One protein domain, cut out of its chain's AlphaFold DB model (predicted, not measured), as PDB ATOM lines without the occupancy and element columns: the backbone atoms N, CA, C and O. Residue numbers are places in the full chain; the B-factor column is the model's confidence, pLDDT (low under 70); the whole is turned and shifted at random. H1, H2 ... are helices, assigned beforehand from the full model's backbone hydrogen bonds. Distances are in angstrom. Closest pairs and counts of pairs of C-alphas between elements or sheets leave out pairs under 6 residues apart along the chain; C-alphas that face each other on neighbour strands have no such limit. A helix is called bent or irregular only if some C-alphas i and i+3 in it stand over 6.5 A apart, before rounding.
ATOM      1  N   LEU A  11     -22.858  11.734 -22.911       96.62
ATOM      2  CA  LEU A  11     -23.495  12.477 -21.822       96.62
ATOM      3  C   LEU A  11     -25.014  12.598 -22.018       96.62
ATOM      4  O   LEU A  11     -25.768  12.244 -21.113       96.62
ATOM      5  N   ARG A  12     -25.473  13.013 -23.207       96.19
ATOM      6  CA  ARG A  12     -26.913  13.121 -23.516       96.19
ATOM      7  C   ARG A  12     -27.637  11.782 -23.366       96.19
ATOM      8  O   ARG A  12     -28.694  11.700 -22.744       96.19
ATOM      9  N   VAL A  13     -27.050  10.712 -23.904       97.12
ATOM     10  CA  VAL A  13     -27.612   9.356 -23.799       97.12
ATOM     11  C   VAL A  13     -27.647   8.891 -22.342       97.12
ATOM     12  O   VAL A  13     -28.642   8.310 -21.910       97.12
ATOM     13  N   SER A  14     -26.590   9.160 -21.576       96.81
ATOM     14  CA  SER A  14     -26.504   8.822 -20.156       96.81
ATOM     15  C   SER A  14     -27.577   9.538 -19.339       96.81
ATOM     16  O   SER A  14     -28.278   8.894 -18.561       96.81
ATOM     17  N   GLN A  15     -27.787  10.836 -19.565       97.00
ATOM     18  CA  GLN A  15     -28.829  11.621 -18.891       97.00
ATOM     19  C   GLN A  15     -30.228  11.058 -19.161       97.00
ATOM     20  O   GLN A  15     -30.984  10.801 -18.223       97.00
ATOM     21  N   HIS A  16     -30.542  10.769 -20.426       97.50
ATOM     22  CA  HIS A  16     -31.825  10.174 -20.805       97.50
ATOM     23  C   HIS A  16     -32.037   8.795 -20.156       97.50
ATOM     24  O   HIS A  16     -33.068   8.535 -19.532       97.50
ATOM     25  N   LYS A  17     -31.027   7.915 -20.227       96.81
ATOM     26  CA  LYS A  17     -31.062   6.603 -19.557       96.81
ATOM     27  C   LYS A  17     -31.213   6.748 -18.042       96.81
ATOM     28  O   LYS A  17     -31.943   5.977 -17.426       96.81
ATOM     29  N   THR A  18     -30.559   7.740 -17.445       97.44
ATOM     30  CA  THR A  18     -30.610   8.006 -16.004       97.44
ATOM     31  C   THR A  18     -32.011   8.409 -15.562       97.44
ATOM     32  O   THR A  18     -32.499   7.858 -14.577       97.44
ATOM     33  N   ALA A  19     -32.687   9.296 -16.297       97.50
ATOM     34  CA  ALA A  19     -34.060   9.694 -15.996       97.50
ATOM     35  C   ALA A  19     -35.021   8.491 -16.024       97.50
ATOM     36  O   ALA A  19     -35.717   8.224 -15.041       97.50
ATOM     37  N   LEU A  20     -34.979   7.691 -17.096       96.75
ATOM     38  CA  LEU A  20     -35.814   6.491 -17.231       96.75
ATOM     39  C   LEU A  20     -35.515   5.442 -16.153       96.75
ATOM     40  O   LEU A  20     -36.429   4.854 -15.570       96.75
ATOM     41  N   ASN A  21     -34.235   5.207 -15.859       96.44
ATOM     42  CA  ASN A  21     -33.829   4.242 -14.844       96.44
ATOM     43  C   ASN A  21     -34.207   4.709 -13.437       96.44
ATOM     44  O   ASN A  21     -34.573   3.875 -12.614       96.44
ATOM     45  N   ARG A  22     -34.155   6.016 -13.154       97.00
ATOM     46  CA  ARG A  22     -34.601   6.587 -11.877       97.00
ATOM     47  C   ARG A  22     -36.091   6.339 -11.665       97.00
ATOM     48  O   ARG A  22     -36.458   5.802 -10.626       97.00
ATOM     49  N   TYR A  23     -36.909   6.635 -12.674       96.75
ATOM     50  CA  TYR A  23     -38.347   6.374 -12.640       96.75
ATOM     51  C   TYR A  23     -38.656   4.888 -12.403       96.75
ATOM     52  O   TYR A  23     -39.352   4.525 -11.459       96.75
ATOM     53  N   ARG A  24     -38.049   3.992 -13.191       95.94
ATOM     54  CA  ARG A  24     -38.230   2.537 -13.035       95.94
ATOM     55  C   ARG A  24     -37.784   2.030 -11.660       95.94
ATOM     56  O   ARG A  24     -38.458   1.187 -11.075       95.94
ATOM     57  N   LYS A  25     -36.664   2.537 -11.129       95.06
ATOM     58  CA  LYS A  25     -36.186   2.197  -9.778       95.06
ATOM     59  C   LYS A  25     -37.160   2.662  -8.695       95.06
ATOM     60  O   LYS A  25     -37.338   1.929  -7.725       95.06
ATOM     61  N   ALA A  26     -37.777   3.834  -8.852       94.88
ATOM     62  CA  ALA A  26     -38.790   4.334  -7.924       94.88
ATOM     63  C   ALA A  26     -40.018   3.414  -7.899       94.88
ATOM     64  O   ALA A  26     -40.359   2.909  -6.834       94.88
ATOM     65  N   LEU A  27     -40.561   3.063  -9.069       93.06
ATOM     66  CA  LEU A  27     -41.695   2.136  -9.177       93.06
ATOM     67  C   LEU A  27     -41.416   0.770  -8.540       93.06
ATOM     68  O   LEU A  27     -42.267   0.204  -7.860       93.06
ATOM     69  N   ILE A  28     -40.219   0.215  -8.766       93.19
ATOM     70  CA  ILE A  28     -39.827  -1.059  -8.151       93.19
ATOM     71  C   ILE A  28     -39.713  -0.897  -6.633       93.19
ATOM     72  O   ILE A  28     -40.182  -1.758  -5.902       93.19
ATOM     73  N   LYS A  29     -39.132   0.204  -6.140       93.00
ATOM     74  CA  LYS A  29     -39.032   0.470  -4.699       93.00
ATOM     75  C   LYS A  29     -40.416   0.586  -4.054       93.00
ATOM     76  O   LYS A  29     -40.626   0.007  -2.996       93.00
ATOM     77  N   GLU A  30     -41.348   1.295  -4.676       91.75
ATOM     78  CA  GLU A  30     -42.728   1.424  -4.192       91.75
ATOM     79  C   GLU A  30     -43.445   0.074  -4.153       91.75
ATOM     80  O   GLU A  30     -44.046  -0.272  -3.138       91.75
ATOM     81  N   ALA A  31     -43.296  -0.734  -5.208       89.06
ATOM     82  CA  ALA A  31     -43.869  -2.076  -5.269       89.06
ATOM     83  C   ALA A  31     -43.334  -3.020  -4.178       89.06
ATOM     84  O   ALA A  31     -44.016  -3.982  -3.842       89.06
ATOM     85  N   LEU A  32     -42.136  -2.764  -3.643       89.31
ATOM     86  CA  LEU A  32     -41.524  -3.554  -2.570       89.31
ATOM     87  C   LEU A  32     -41.874  -3.061  -1.166       89.31
ATOM     88  O   LEU A  32     -41.776  -3.837  -0.226       89.31
ATOM     89  N   LYS A  33     -42.246  -1.787  -1.006       87.00
ATOM     90  CA  LYS A  33     -42.607  -1.223   0.303       87.00
ATOM     91  C   LYS A  33     -43.974  -1.709   0.783       87.00
ATOM     92  O   LYS A  33     -44.124  -2.026   1.952       87.00
ATOM     93  N   ASN A  34     -44.947  -1.780  -0.125       81.19
ATOM     94  CA  ASN A  34     -46.348  -2.070   0.196       81.19
ATOM     95  C   ASN A  34     -46.752  -3.463  -0.313       81.19
ATOM     96  O   ASN A  34     -47.684  -3.611  -1.110       81.19
ATOM     97  N   VAL A  35     -45.988  -4.487   0.074       83.69
ATOM     98  CA  VAL A  35     -46.244  -5.860  -0.372       83.69
ATOM     99  C   VAL A  35     -47.302  -6.498   0.518       83.69
ATOM    100  O   VAL A  35     -47.120  -6.648   1.719       83.69
ATOM    101  N   THR A  36     -48.401  -6.908  -0.104       84.31
ATOM    102  CA  THR A  36     -49.438  -7.761   0.479       84.31
ATOM    103  C   THR A  36     -49.476  -9.083  -0.295       84.31
ATOM    104  O   THR A  36     -48.973  -9.139  -1.426       84.31
ATOM    105  N   PRO A  37     -50.097 -10.154   0.231       81.25
ATOM    106  CA  PRO A  37     -50.201 -11.432  -0.485       81.25
ATOM    107  C   PRO A  37     -50.841 -11.311  -1.880       81.25
ATOM    108  O   PRO A  37     -50.503 -12.057  -2.799       81.25
ATOM    109  N   VAL A  38     -51.714 -10.314  -2.063       82.19
ATOM    110  CA  VAL A  38     -52.374  -9.997  -3.339       82.19
ATOM    111  C   VAL A  38     -51.426  -9.272  -4.305       82.19
ATOM    112  O   VAL A  38     -51.422  -9.538  -5.508       82.19
ATOM    113  N   THR A  39     -50.587  -8.355  -3.808       86.69
ATOM    114  CA  THR A  39     -49.681  -7.554  -4.651       86.69
ATOM    115  C   THR A  39     -48.321  -8.215  -4.889       86.69
ATOM    116  O   THR A  39     -47.623  -7.833  -5.836       86.69
ATOM    117  N   ALA A  40     -47.967  -9.250  -4.124       87.31
ATOM    118  CA  ALA A  40     -46.695  -9.971  -4.214       87.31
ATOM    119  C   ALA A  40     -46.394 -10.490  -5.635       87.31
ATOM    120  O   ALA A  40     -45.322 -10.222  -6.182       87.31
ATOM    121  N   SER A  41     -47.374 -11.105  -6.307       88.69
ATOM    122  CA  SER A  41     -47.257 -11.539  -7.713       88.69
ATOM    123  C   SER A  41     -46.906 -10.394  -8.672       88.69
ATOM    124  O   SER A  41     -46.186 -10.558  -9.664       88.69
ATOM    125  N   LYS A  42     -47.419  -9.187  -8.408       90.06
ATOM    126  CA  LYS A  42     -47.111  -7.997  -9.206       90.06
ATOM    127  C   LYS A  42     -45.710  -7.471  -8.906       90.06
ATOM    128  O   LYS A  42     -45.020  -7.112  -9.861       90.06
ATOM    129  N   ALA A  43     -45.284  -7.483  -7.646       91.62
ATOM    130  CA  ALA A  43     -43.937  -7.095  -7.239       91.62
ATOM    131  C   ALA A  43     -42.863  -8.018  -7.847       91.62
ATOM    132  O   ALA A  43     -41.913  -7.522  -8.452       91.62
ATOM    133  N   ILE A  44     -43.064  -9.341  -7.811       92.25
ATOM    134  CA  ILE A  44     -42.157 -10.328  -8.429       92.25
ATOM    135  C   ILE A  44     -42.007 -10.063  -9.934       92.25
ATOM    136  O   ILE A  44     -40.897  -9.923 -10.445       92.25
ATOM    137  N   SER A  45     -43.124  -9.859 -10.638       92.19
ATOM    138  CA  SER A  45     -43.103  -9.524 -12.067       92.19
ATOM    139  C   SER A  45     -42.366  -8.208 -12.368       92.19
ATOM    140  O   SER A  45     -41.706  -8.086 -13.401       92.19
ATOM    141  N   MET A  46     -42.463  -7.209 -11.486       93.88
ATOM    142  CA  MET A  46     -41.730  -5.945 -11.620       93.88
ATOM    143  C   MET A  46     -40.222  -6.127 -11.409       93.88
ATOM    144  O   MET A  46     -39.440  -5.505 -12.130       93.88
ATOM    145  N   ILE A  47     -39.811  -7.001 -10.483       94.12
ATOM    146  CA  ILE A  47     -38.401  -7.371 -10.296       94.12
ATOM    147  C   ILE A  47     -37.851  -7.988 -11.585       94.12
ATOM    148  O   ILE A  47     -36.827  -7.532 -12.096       94.12
ATOM    149  N   ASP A  48     -38.550  -8.970 -12.153       94.62
ATOM    150  CA  ASP A  48     -38.082  -9.669 -13.354       94.62
ATOM    151  C   ASP A  48     -38.032  -8.734 -14.580       94.62
ATOM    152  O   ASP A  48     -37.096  -8.784 -15.382       94.62
ATOM    153  N   LYS A  49     -38.970  -7.782 -14.691       94.81
ATOM    154  CA  LYS A  49     -38.887  -6.705 -15.697       94.81
ATOM    155  C   LYS A  49     -37.663  -5.812 -15.498       94.81
ATOM    156  O   LYS A  49     -37.054  -5.394 -16.480       94.81
ATOM    157  N   GLY A  50     -37.280  -5.542 -14.250       94.69
ATOM    158  CA  GLY A  50     -36.061  -4.804 -13.927       94.69
ATOM    159  C   GLY A  50     -34.795  -5.494 -14.442       94.69
ATOM    160  O   GLY A  50     -33.914  -4.813 -14.969       94.69
ATOM    161  N   VAL A  51     -34.742  -6.829 -14.390       97.00
ATOM    162  CA  VAL A  51     -33.655  -7.615 -15.003       97.00
ATOM    163  C   VAL A  51     -33.661  -7.456 -16.519       97.00
ATOM    164  O   VAL A  51     -32.629  -7.133 -17.094       97.00
ATOM    165  N   LYS A  52     -34.827  -7.586 -17.170       95.44
ATOM    166  CA  LYS A  52     -34.962  -7.412 -18.631       95.44
ATOM    167  C   LYS A  52     -34.526  -6.024 -19.114       95.44
ATOM    168  O   LYS A  52     -34.071  -5.861 -20.241       95.44
ATOM    169  N   TRP A  53     -34.692  -5.006 -18.278       94.69
ATOM    170  CA  TRP A  53     -34.254  -3.641 -18.564       94.69
ATOM    171  C   TRP A  53     -32.797  -3.363 -18.173       94.69
ATOM    172  O   TRP A  53     -32.370  -2.211 -18.254       94.69
ATOM    173  N   ASN A  54     -32.053  -4.375 -17.725       94.88
ATOM    174  CA  ASN A  54     -30.685  -4.267 -17.220       94.88
ATOM    175  C   ASN A  54     -30.540  -3.236 -16.084       94.88
ATOM    176  O   ASN A  54     -29.514  -2.569 -15.959       94.88
ATOM    177  N   LEU A  55     -31.570  -3.078 -15.241       94.81
ATOM    178  CA  LEU A  55     -31.495  -2.202 -14.063       94.81
ATOM    179  C   LEU A  55     -30.663  -2.820 -12.931       94.81
ATOM    180  O   LEU A  55     -30.111  -2.088 -12.106       94.81
ATOM    181  N   PHE A  56     -30.631  -4.150 -12.857       93.69
ATOM    182  CA  PHE A  56     -29.850  -4.933 -11.904       93.69
ATOM    183  C   PHE A  56     -29.600  -6.351 -12.426       93.69
ATOM    184  O   PHE A  56     -30.312  -6.834 -13.301       93.69
ATOM    185  N   HIS A  57     -28.590  -7.014 -11.858       96.81
ATOM    186  CA  HIS A  57     -28.201  -8.377 -12.209       96.81
ATOM    187  C   HIS A  57     -29.233  -9.425 -11.752       96.81
ATOM    188  O   HIS A  57     -29.957  -9.214 -10.773       96.81
ATOM    189  N   GLN A  58     -29.231 -10.588 -12.407       96.50
ATOM    190  CA  GLN A  58     -30.091 -11.734 -12.086       96.50
ATOM    191  C   GLN A  58     -29.963 -12.153 -10.615       96.50
ATOM    192  O   GLN A  58     -30.965 -12.268  -9.918       96.50
ATOM    193  N   ASN A  59     -28.736 -12.237 -10.094       97.19
ATOM    194  CA  ASN A  59     -28.475 -12.577  -8.686       97.19
ATOM    195  C   ASN A  59     -29.090 -11.575  -7.701       97.19
ATOM    196  O   ASN A  59     -29.482 -11.920  -6.589       97.19
ATOM    197  N   LYS A  60     -29.200 -10.300  -8.090       96.12
ATOM    198  CA  LYS A  60     -29.879  -9.321  -7.243       96.12
ATOM    199  C   LYS A  60     -31.385  -9.569  -7.244       96.12
ATOM    200  O   LYS A  60     -31.999  -9.504  -6.185       96.12
ATOM    201  N   ALA A  61     -31.964  -9.897  -8.397       96.00
ATOM    202  CA  ALA A  61     -33.370 -10.266  -8.491       96.00
ATOM    203  C   ALA A  61     -33.701 -11.529  -7.689       96.00
ATOM    204  O   ALA A  61     -34.701 -11.533  -6.978       96.00
ATOM    205  N   THR A  62     -32.870 -12.574  -7.746       95.88
ATOM    206  CA  THR A  62     -33.089 -13.802  -6.959       95.88
ATOM    207  C   THR A  62     -33.064 -13.513  -5.461       95.88
ATOM    208  O   THR A  62     -33.986 -13.913  -4.754       95.88
ATOM    209  N   ARG A  63     -32.095 -12.716  -4.987       95.12
ATOM    210  CA  ARG A  63     -32.047 -12.257  -3.589       95.12
ATOM    211  C   ARG A  63     -33.292 -11.469  -3.190       95.12
ATOM    212  O   ARG A  63     -33.831 -11.691  -2.115       95.12
ATOM    213  N   MET A  64     -33.759 -10.562  -4.049       93.94
ATOM    214  CA  MET A  64     -34.969  -9.777  -3.782       93.94
ATOM    215  C   MET A  64     -36.220 -10.661  -3.722       93.94
ATOM    216  O   MET A  64     -37.047 -10.464  -2.840       93.94
ATOM    217  N   LYS A  65     -36.337 -11.659  -4.607       92.12
ATOM    218  CA  LYS A  65     -37.441 -12.629  -4.587       92.12
ATOM    219  C   LYS A  65     -37.423 -13.481  -3.316       92.12
ATOM    220  O   LYS A  65     -38.449 -13.583  -2.660       92.12
ATOM    221  N   SER A  66     -36.259 -14.003  -2.927       92.38
ATOM    222  CA  SER A  66     -36.092 -14.777  -1.688       92.38
ATOM    223  C   SER A  66     -36.382 -13.952  -0.425       92.38
ATOM    224  O   SER A  66     -37.003 -14.443   0.515       92.38
ATOM    225  N   ALA A  67     -35.969 -12.681  -0.401       90.88
ATOM    226  CA  ALA A  67     -36.274 -11.784   0.709       90.88
ATOM    227  C   ALA A  67     -37.781 -11.514   0.824       90.88
ATOM    228  O   ALA A  67     -38.315 -11.566   1.925       90.88
ATOM    229  N   LEU A  68     -38.466 -11.289  -0.305       88.88
ATOM    230  CA  LEU A  68     -39.918 -11.105  -0.317       88.88
ATOM    231  C   LEU A  68     -40.649 -12.328   0.229       88.88
ATOM    232  O   LEU A  68     -41.509 -12.179   1.084       88.88
ATOM    233  N   THR A  69     -40.297 -13.532  -0.226       87.00
ATOM    234  CA  THR A  69     -40.970 -14.755   0.231       87.00
ATOM    235  C   THR A  69     -40.787 -14.991   1.726       87.00
ATOM    236  O   THR A  69     -41.718 -15.448   2.367       87.00
ATOM    237  N   ARG A  70     -39.625 -14.633   2.291       87.44
ATOM    238  CA  ARG A  70     -39.359 -14.730   3.740       87.44
ATOM    239  C   ARG A  70     -40.105 -13.694   4.582       87.44
ATOM    240  O   ARG A  70     -40.251 -13.893   5.777       87.44
ATOM    241  N   GLN A  71     -40.481 -12.559   3.996       83.88
ATOM    242  CA  GLN A  71     -41.215 -11.500   4.697       83.88
ATOM    243  C   GLN A  71     -42.724 -11.747   4.723       83.88
ATOM    244  O   GLN A  71     -43.423 -11.135   5.527       83.88
ATOM    245  N   LEU A  72     -43.234 -12.603   3.836       82.31
ATOM    246  CA  LEU A  72     -44.631 -13.012   3.864       82.31
ATOM    247  C   LEU A  72     -44.838 -14.048   4.984       82.31
ATOM    248  O   LEU A  72     -43.989 -14.919   5.154       82.31
ATOM    249  N   PRO A  73     -45.950 -13.975   5.736       74.94
ATOM    250  CA  PRO A  73     -46.250 -14.946   6.782       74.94
ATOM    251  C   PRO A  73     -46.448 -16.346   6.188       74.94
ATOM    252  O   PRO A  73     -47.074 -16.501   5.126       74.94
ATOM    253  N   ASP A  74     -45.923 -17.354   6.885       60.78
ATOM    254  CA  ASP A  74     -45.987 -18.758   6.481       60.78
ATOM    255  C   ASP A  74     -47.446 -19.191   6.255       60.78
ATOM    256  O   ASP A  74     -48.329 -18.951   7.076       60.78
ATOM    257  N   GLY A  75     -47.719 -19.777   5.087       59.16
ATOM    258  CA  GLY A  75     -49.063 -20.208   4.675       59.16
ATOM    259  C   GLY A  75     -49.834 -19.215   3.795       59.16
ATOM    260  O   GLY A  75     -50.850 -19.594   3.203       59.16
ATOM    261  N   SER A  76     -49.343 -17.982   3.606       60.72
ATOM    262  CA  SER A  76     -49.927 -17.041   2.641       60.72
ATOM    263  C   SER A  76     -49.560 -17.436   1.204       60.72
ATOM    264  O   SER A  76     -48.547 -17.030   0.636       60.72
ATOM    265  N   LYS A  77     -50.394 -18.283   0.588       65.31
ATOM    266  CA  LYS A  77     -50.256 -18.617  -0.836       65.31
ATOM    267  C   LYS A  77     -50.287 -17.316  -1.641       65.31
ATOM    268  O   LYS A  77     -51.254 -16.559  -1.569       65.31
ATOM    269  N   ILE A  78     -49.219 -17.049  -2.391       68.81
ATOM    270  CA  ILE A  78     -49.131 -15.885  -3.275       68.81
ATOM    271  C   ILE A  78     -50.303 -15.973  -4.256       68.81
ATOM    272  O   ILE A  78     -50.410 -16.947  -5.003       68.81
ATOM    273  N   ALA A  79     -51.187 -14.972  -4.248       70.06
ATOM    274  CA  ALA A  79     -52.367 -15.002  -5.101       70.06
ATOM    275  C   ALA A  79     -51.934 -15.039  -6.581       70.06
ATOM    276  O   ALA A  79     -51.051 -14.261  -6.981       70.06
ATOM    277  N   PRO A  80     -52.520 -15.920  -7.412       64.56
ATOM    278  CA  PRO A  80     -52.182 -15.983  -8.823       64.56
ATOM    279  C   PRO A  80     -52.499 -14.646  -9.496       64.56
ATOM    280  O   PRO A  80     -53.450 -13.944  -9.150       64.56
ATOM    281  N   LYS A  81     -51.667 -14.268 -10.468       61.06
ATOM    282  CA  LYS A  81     -51.854 -13.050 -11.259       61.06
ATOM    283  C   LYS A  81     -53.223 -13.123 -11.951       61.06
ATOM    284  O   LYS A  81     -53.374 -13.924 -12.867       61.06
ATOM    285  N   SER A  82     -54.190 -12.290 -11.558       59.41
ATOM    286  CA  SER A  82     -55.483 -12.218 -12.247       59.41
ATOM    287  C   SER A  82     -55.266 -11.786 -13.701       59.41
ATOM    288  O   SER A  82     -54.826 -10.674 -14.003       59.41
TER     289      SER A  82
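Overview. This is residues 11 to 82 of the 112 residues of an uncharacterized protein of Berkelbacteria bacterium GW2011_GWA2_46_7 (UniProt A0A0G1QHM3). Three helices lie nearly side by side and run alternately one way and back, with H2 packed on H1 and on H3 as two helical hairpins that share H2; the first part of the long helix H1, residues 11 to 20, sticks out past the others as a straight arm. After H3, a tail with no named element, residues 72 to 82, turns back at the end of the body where H1 ends and H2 begins. The printed part has 72 residues with three named helices, in the order H1, H2, H3 along the chain, and no named strand, and its class is all helix. It is only just loose, close to compact, with a radius of gyration of the C-alphas of 13.8 A. The C-alphas span 49 by 22 by 19 A, a rod in outline, and without the arm, residues 11 to 20 of H1, the body spans 34 by 21 by 19 A.

Along the chain. The printed part begins with H1, residues 11 to 33, the longest helix with 23 residues. Its first C-alpha, that of Leu 11, is at (-23.495, 12.477, -21.822), its last, that of Lys 33, is at (-42.607, -1.223, 0.303), and the two are 32.3 A apart. Residues 34 to 39 lead on to H2, residues 40 to 52, which measures 18.8 A from first to last C-alpha. H2 begins at C-alpha 40, at (-46.695, -9.971, -4.214). Residues 53 to 57 follow, and then H3, residues 58 to 71, which measures 20.1 A from first to last C-alpha. H3 ends at C-alpha 71, at (-41.215, -11.500, 4.697). Residues 72 to 82 follow it, and the printed part ends at Ser 82.

Arrangement. H1 and H2 touch, with 9 pairs of C-alphas within 8 A, and H1 does so with residues 24 to 32 alone. The closest C-alphas of the two are those of Ala 31 and Ala 43, 5.4 A apart. Their lines stand at a shallow tilt of 19 degrees and run opposite ways, and the two form a helical hairpin. H2 and H3 touch as well, with 8 pairs of C-alphas within 8 A, and their closest C-alphas are those of Ile 47 and Ala 61, 6.1 A apart. They stand at a shallow tilt of 11 degrees, run opposite ways and form a second helical hairpin. The centres of H2 and H3 are 10.6 A apart, and those of H1 and H2 are 14.6 A apart. H1 and H3 are apart, but only just, with their closest C-alphas 8.0 A from each other. In H1, H2 and H3 every pair of O of residue i and N of residue i+4 is within hydrogen-bond range. No helix is bent or irregular.

Size, cuts and confidence. The two C-alphas farthest apart are those of Leu 11 and Gly 75, at 49.2 A, and the first and last printed C-alphas, those of Leu 11 and Ser 82, are 41.5 A apart. Residues 11 to 20, which belong to H1, stand free. Without them the body has 62 residues, spans 34 by 21 by 19 A and has a radius of gyration of 11.4 A. The printed part has no cut. The link from H1 to H2 is short, with 6 residues, and the link from H2 to H3 is tight, with 5 residues. The mean pLDDT of the printed part is 88.7, and the model's confidence is low, under 70, at residues 74 to 78 and 80 to 82.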